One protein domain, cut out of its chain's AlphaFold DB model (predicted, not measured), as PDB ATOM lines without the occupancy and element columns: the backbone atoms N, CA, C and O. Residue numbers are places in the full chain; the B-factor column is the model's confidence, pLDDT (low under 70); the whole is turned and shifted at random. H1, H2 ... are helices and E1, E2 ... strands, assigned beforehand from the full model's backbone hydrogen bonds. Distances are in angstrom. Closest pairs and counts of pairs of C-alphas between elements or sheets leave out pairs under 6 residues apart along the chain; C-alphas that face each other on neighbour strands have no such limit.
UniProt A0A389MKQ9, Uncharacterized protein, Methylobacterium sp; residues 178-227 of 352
ATOM      1  N   TRP A 178     194.796 191.794 123.479       78.25
ATOM      2  CA  TRP A 178     193.534 191.953 124.207       78.25
ATOM      3  C   TRP A 178     192.747 190.644 124.164       78.25
ATOM      4  O   TRP A 178     192.813 189.914 123.177       78.25
ATOM      5  N   VAL A 179     192.005 190.345 125.224       74.56
ATOM      6  CA  VAL A 179     191.067 189.221 125.299       74.56
ATOM      7  C   VAL A 179     189.749 189.690 125.895       74.56
ATOM      8  O   VAL A 179     189.736 190.556 126.766       74.56
ATOM      9  N   THR A 180     188.638 189.116 125.446       82.56
ATOM     10  CA  THR A 180     187.319 189.420 126.007       82.56
ATOM     11  C   THR A 180     186.930 188.330 126.997       82.56
ATOM     12  O   THR A 180     186.787 187.169 126.614       82.56
ATOM     13  N   ILE A 181     186.755 188.685 128.271       75.50
ATOM     14  CA  ILE A 181     186.316 187.768 129.332       75.50
ATOM     15  C   ILE A 181     185.025 188.330 129.925       75.50
ATOM     16  O   ILE A 181     185.009 189.458 130.401       75.50
ATOM     17  N   ARG A 182     183.931 187.553 129.887       71.56
ATOM     18  CA  ARG A 182     182.608 187.968 130.408       71.56
ATOM     19  C   ARG A 182     182.110 189.305 129.828       71.56
ATOM     20  O   ARG A 182     181.549 190.124 130.543       71.56
ATOM     21  N   GLY A 183     182.358 189.542 128.539       79.75
ATOM     22  CA  GLY A 183     181.961 190.780 127.855       79.75
ATOM     23  C   GLY A 183     182.875 191.986 128.104       79.75
ATOM     24  O   GLY A 183     182.671 193.027 127.491       79.75
ATOM     25  N   GLN A 184     183.913 191.858 128.936       76.69
ATOM     26  CA  GLN A 184     184.886 192.921 129.196       76.69
ATOM     27  C   GLN A 184     186.160 192.692 128.378       76.69
ATOM     28  O   GLN A 184     186.692 191.579 128.369       76.69
ATOM     29  N   ARG A 185     186.670 193.730 127.696       77.56
ATOM     30  CA  ARG A 185     187.982 193.688 127.024       77.56
ATOM     31  C   ARG A 185     189.083 193.927 128.047       77.56
ATOM     32  O   ARG A 185     189.118 194.967 128.691       77.56
ATOM     33  N   VAL A 186     189.999 192.975 128.149       82.69
ATOM     34  CA  VAL A 186     191.080 192.968 129.134       82.69
ATOM     35  C   VAL A 186     192.403 192.735 128.422       82.69
ATOM     36  O   VAL A 186     192.495 191.926 127.497       82.69
ATOM     37  N   VAL A 187     193.447 193.436 128.852       88.06
ATOM     38  CA  VAL A 187     194.802 193.208 128.344       88.06
ATOM     39  C   VAL A 187     195.286 191.824 128.772       88.06
ATOM     40  O   VAL A 187     195.328 191.479 129.952       88.06
ATOM     41  N   TYR A 188     195.689 191.022 127.799       76.31
ATOM     42  CA  TYR A 188     196.299 189.723 128.006       76.31
ATOM     43  C   TYR A 188     197.563 189.859 128.861       76.31
ATOM     44  O   TYR A 188     198.483 190.599 128.519       76.31
ATOM     45  N   GLY A 189     197.611 189.115 129.965       78.19
ATOM     46  CA  GLY A 189     198.727 189.148 130.912       78.19
ATOM     47  C   GLY A 189     198.611 190.208 132.011       78.19
ATOM     48  O   GLY A 189     199.427 190.183 132.934       78.19
ATOM     49  N   SER A 190     197.593 191.077 131.981       80.31
ATOM     50  CA  SER A 190     197.341 192.026 133.070       80.31
ATOM     51  C   SER A 190     196.950 191.311 134.380       80.31
ATOM     52  O   SER A 190     196.498 190.158 134.369       80.31
ATOM     53  N   PRO A 191     197.097 191.965 135.545       74.06
ATOM     54  CA  PRO A 191     196.587 191.435 136.811       74.06
ATOM     55  C   PRO A 191     195.081 191.145 136.771       74.06
ATOM     56  O   PRO A 191     194.629 190.143 137.320       74.06
ATOM     57  N   GLU A 192     194.305 191.972 136.069       75.94
ATOM     58  CA  GLU A 192     192.870 191.761 135.853       75.94
ATOM     59  C   GLU A 192     192.600 190.494 135.041       75.94
ATOM     60  O   GLU A 192     191.757 189.685 135.426       75.94
ATOM     61  N   TYR A 193     193.378 190.259 133.978       78.25
ATOM     62  CA  TYR A 193     193.337 189.014 133.213       78.25
ATOM     63  C   TYR A 193     193.594 187.808 134.120       78.25
ATOM     64  O   TYR A 193     192.825 186.850 134.093       78.25
ATOM     65  N   LYS A 194     194.621 187.863 134.981       72.56
ATOM     66  CA  LYS A 194     194.921 186.770 135.922       72.56
ATOM     67  C   LYS A 194     193.747 186.503 136.859       72.56
ATOM     68  O   LYS A 194     193.387 185.346 137.023       72.56
ATOM     69  N   ARG A 195     193.122 187.547 137.416       73.44
ATOM     70  CA  ARG A 195     191.960 187.428 138.315       73.44
ATOM     71  C   ARG A 195     190.744 186.845 137.600       73.44
ATOM     72  O   ARG A 195     190.079 185.980 138.142       73.44
ATOM     73  N   LEU A 196     190.450 187.288 136.383       75.31
ATOM     74  CA  LEU A 196     189.269 186.830 135.645       75.31
ATOM     75  C   LEU A 196     189.434 185.411 135.084       75.31
ATOM     76  O   LEU A 196     188.454 184.669 135.001       75.31
ATOM     77  N   VAL A 197     190.661 185.014 134.741       65.50
ATOM     78  CA  VAL A 197     190.985 183.648 134.306       65.50
ATOM     79  C   VAL A 197     190.992 182.673 135.485       65.50
ATOM     80  O   VAL A 197     190.435 181.583 135.361       65.50
ATOM     81  N   THR A 198     191.553 183.048 136.642       59.22
ATOM     82  CA  THR A 198     191.568 182.168 137.827       59.22
ATOM     83  C   THR A 198     190.175 181.904 138.391       59.22
ATOM     84  O   THR A 198     189.951 180.853 138.986       59.22
ATOM     85  N   VAL A 199     189.200 182.783 138.136       55.59
ATOM     86  CA  VAL A 199     187.814 182.607 138.608       55.59
ATOM     87  C   VAL A 199     187.097 181.417 137.933       55.59
ATOM     88  O   VAL A 199     186.008 181.042 138.366       55.59
ATOM     89  N   ARG A 200     187.686 180.746 136.925       42.41
ATOM     90  CA  ARG A 200     187.105 179.525 136.325       42.41
ATOM     91  C   ARG A 200     187.733 178.201 136.762       42.41
ATOM     92  O   ARG A 200     187.350 177.163 136.231       42.41
ATOM     93  N   GLU A 201     188.601 178.205 137.768       48.16
ATOM     94  CA  GLU A 201     188.964 176.983 138.499       48.16
ATOM     95  C   GLU A 201     188.106 176.842 139.770       48.16
ATOM     96  O   GLU A 201     188.575 176.510 140.849       48.16
ATOM     97  N   SER A 202     186.805 177.130 139.665       45.44
ATOM     98  CA  SER A 202     185.860 177.136 140.791       45.44
ATOM     99  C   SER A 202     185.407 175.737 141.232       45.44
ATOM    100  O   SER A 202     184.331 175.576 141.808       45.44
ATOM    101  N   ARG A 203     186.216 174.705 140.974       61.75
ATOM    102  CA  ARG A 203     186.037 173.385 141.578       61.75
ATOM    103  C   ARG A 203     187.344 172.974 142.244       61.75
ATOM    104  O   ARG A 203     188.341 172.827 141.534       61.75
ATOM    105  N   PRO A 204     187.364 172.791 143.579       64.44
ATOM    106  CA  PRO A 204     188.537 172.255 144.246       64.44
ATOM    107  C   PRO A 204     188.876 170.910 143.605       64.44
ATOM    108  O   PRO A 204     188.057 169.991 143.562       64.44
ATOM    109  N   ARG A 205     190.080 170.816 143.038       77.69
ATOM    110  CA  ARG A 205     190.620 169.551 142.546       77.69
ATOM    111  C   ARG A 205     190.917 168.707 143.779       77.69
ATOM    112  O   ARG A 205     191.624 169.176 144.658       77.69
ATOM    113  N   TYR A 206     190.355 167.507 143.885       82.25
ATOM    114  CA  TYR A 206     190.638 166.599 144.999       82.25
ATOM    115  C   TYR A 206     191.613 165.518 144.541       82.25
ATOM    116  O   TYR A 206     191.478 165.000 143.437       82.25
ATOM    117  N   VAL A 207     192.551 165.151 145.405       77.44
ATOM    118  CA  VAL A 207     193.398 163.963 145.261       77.44
ATOM    119  C   VAL A 207     193.206 163.060 146.470       77.44
ATOM    120  O   VAL A 207     192.866 163.532 147.555       77.44
ATOM    121  N   VAL A 208     193.392 161.758 146.287       82.56
ATOM    122  CA  VAL A 208     193.371 160.801 147.395       82.56
ATOM    123  C   VAL A 208     194.812 160.478 147.759       82.56
ATOM    124  O   VAL A 208     195.529 159.910 146.943       82.56
ATOM    125  N   ILE A 209     195.230 160.835 148.973       75.75
ATOM    126  CA  ILE A 209     196.539 160.460 149.519       75.75
ATOM    127  C   ILE A 209     196.270 159.598 150.752       75.75
ATOM    128  O   ILE A 209     195.596 160.044 151.677       75.75
ATOM    129  N   ARG A 210     196.743 158.345 150.753       74.06
ATOM    130  CA  ARG A 210     196.532 157.367 151.850       74.06
ATOM    131  C   ARG A 210     195.058 157.160 152.232       74.06
ATOM    132  O   ARG A 210     194.719 157.070 153.406       74.06
ATOM    133  N   GLY A 211     194.167 157.128 151.241       80.69
ATOM    134  CA  GLY A 211     192.726 156.957 151.467       80.69
ATOM    135  C   GLY A 211     191.992 158.218 151.943       80.69
ATOM    136  O   GLY A 211     190.766 158.210 152.013       80.69
ATOM    137  N   GLN A 212     192.698 159.323 152.197       81.12
ATOM    138  CA  GLN A 212     192.097 160.605 152.559       81.12
ATOM    139  C   GLN A 212     191.893 161.476 151.315       81.12
ATOM    140  O   GLN A 212     192.817 161.661 150.523       81.12
ATOM    141  N   ARG A 213     190.688 162.039 151.143       78.69
ATOM    142  CA  ARG A 213     190.409 163.039 150.098       78.69
ATOM    143  C   ARG A 213     190.940 164.398 150.539       78.69
ATOM    144  O   ARG A 213     190.462 164.959 151.519       78.69
ATOM    145  N   VAL A 214     191.890 164.934 149.785       83.25
ATOM    146  CA  VAL A 214     192.598 166.179 150.089       83.25
ATOM    147  C   VAL A 214     192.479 167.130 148.906       83.25
ATOM    148  O   VAL A 214     192.567 166.718 147.750       83.25
ATOM    149  N   ILE A 215     192.266 168.415 149.177       86.94
ATOM    150  CA  ILE A 215     192.223 169.439 148.130       86.94
ATOM    151  C   ILE A 215     193.637 169.647 147.576       86.94
ATOM    152  O   ILE A 215     194.572 169.971 148.305       86.94
ATOM    153  N   TYR A 216     193.788 169.480 146.269       75.56
ATOM    154  CA  TYR A 216     195.016 169.718 145.527       75.56
ATOM    155  C   TYR A 216     195.516 171.146 145.765       75.56
ATOM    156  O   TYR A 216     194.784 172.119 145.575       75.56
ATOM    157  N   GLY A 217     196.773 171.267 146.192       80.56
ATOM    158  CA  GLY A 217     197.402 172.550 146.510       80.56
ATOM    159  C   GLY A 217     197.166 173.065 147.936       80.56
ATOM    160  O   GLY A 217     197.781 174.071 148.301       80.56
ATOM    161  N   SER A 218     196.361 172.383 148.761       79.06
ATOM    162  CA  SER A 218     196.201 172.727 150.180       79.06
ATOM    163  C   SER A 218     197.495 172.487 150.984       79.06
ATOM    164  O   SER A 218     198.381 171.737 150.557       79.06
ATOM    165  N   PRO A 219     197.647 173.092 152.175       76.56
ATOM    166  CA  PRO A 219     198.752 172.768 153.081       76.56
ATOM    167  C   PRO A 219     198.806 171.279 153.457       76.56
ATOM    168  O   PRO A 219     199.890 170.713 153.584       76.56
ATOM    169  N   GLU A 220     197.649 170.627 153.586       75.19
ATOM    170  CA  GLU A 220     197.537 169.188 153.850       75.19
ATOM    171  C   GLU A 220     198.067 168.357 152.681       75.19
ATOM    172  O   GLU A 220     198.824 167.414 152.899       75.19
ATOM    173  N   TYR A 221     197.759 168.760 151.442       79.56
ATOM    174  CA  TYR A 221     198.309 168.142 150.237       79.56
ATOM    175  C   TYR A 221     199.838 168.159 150.270       79.56
ATOM    176  O   TYR A 221     200.452 167.116 150.088       79.56
ATOM    177  N   ARG A 222     200.460 169.302 150.599       78.88
ATOM    178  CA  ARG A 222     201.930 169.418 150.669       78.88
ATOM    179  C   ARG A 222     202.532 168.520 151.749       78.88
ATOM    180  O   ARG A 222     203.550 167.883 151.515       78.88
ATOM    181  N   ARG A 223     201.912 168.447 152.929       78.62
ATOM    182  CA  ARG A 223     202.393 167.600 154.036       78.62
ATOM    183  C   ARG A 223     202.336 166.118 153.676       78.62
ATOM    184  O   ARG A 223     203.272 165.374 153.967       78.62
ATOM    185  N   LEU A 224     201.247 165.709 153.028       76.12
ATOM    186  CA  LEU A 224     200.997 164.322 152.659       76.12
ATOM    187  C   LEU A 224     201.747 163.895 151.387       76.12
ATOM    188  O   LEU A 224     202.093 162.720 151.288       76.12
ATOM    189  N   SER A 225     202.051 164.829 150.472       67.94
ATOM    190  CA  SER A 225     202.826 164.590 149.243       67.94
ATOM    191  C   SER A 225     204.341 164.607 149.467       67.94
ATOM    192  O   SER A 225     205.080 163.869 148.823       67.94
ATOM    193  N   VAL A 226     204.849 165.447 150.378       60.50
ATOM    194  CA  VAL A 226     206.297 165.517 150.680       60.50
ATOM    195  C   VAL A 226     206.803 164.202 151.275       60.50
ATOM    196  O   VAL A 226     207.942 163.806 151.053       60.50
ATOM    197  N   THR A 227     205.934 163.472 151.965       57.38
ATOM    198  CA  THR A 227     206.245 162.151 152.522       57.38
ATOM    199  C   THR A 227     206.374 161.052 151.451       57.38
ATOM    200  O   THR A 227     206.870 159.978 151.775       57.38
TER     201      THR A 227
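This is residues 178 to 227 of the 352 residues of an uncharacterized protein of Methylobacterium sp (UniProt A0A389MKQ9). Two small lobes lie at the two ends of an extended rod, each a two-strand hairpin with a short helix folded back near it, and the stretch of residues 199 to 205 joins them. The first lobe holds E1, E2 and H1, the second E3, E4 and H2. The printed part has 50 residues, with two named helices and four named strands in the order E1, E2, H1, E3, E4, H2; each sheet has two antiparallel strands, and the class is mixed, helices and strands. The whole is extended, with a radius of gyration of the C-alphas of 16.0 A and spans of 45 by 17 by 11 A.

E1, residues 178 to 181, and E2, residues 184 to 187, form an antiparallel hairpin at 142 degrees; N 179 and O 186 are within hydrogen-bond range at 2.8 A. The closest C-alphas of E2 and H1, residues 191 to 198, are those of Val 186 and Tyr 193, 6.1 A apart. E3, residues 206 to 209, and E4, residues 212 to 215, form a second antiparallel hairpin at 141 degrees, with N 207 and O 214 at 2.8 A. The closest C-alphas of E4 and H2, residues 219 to 226, are those of Val 214 and Tyr 221, 6.0 A apart. H1 and H2 are apart. In H1 and H2 every O i to N i+4 pair is within hydrogen-bond range.

E1 begins at C-alpha 178 (193.534, 191.953, 124.207) and measures 9.8 A; E2 measures 10.0 A. H1 measures 10.6 A, E3 9.6 A and E4 9.9 A. H2 measures 10.7 A and ends at C-alpha 226 (206.297, 165.517, 150.680).

The C-alphas of Gly 183 and Thr 227, the two farthest apart, are 44.9 A apart. The printed part has no cut and no long link. The mean pLDDT of the printed part is 73.6, and residues 197 to 204 and 225 to 227 are under 70.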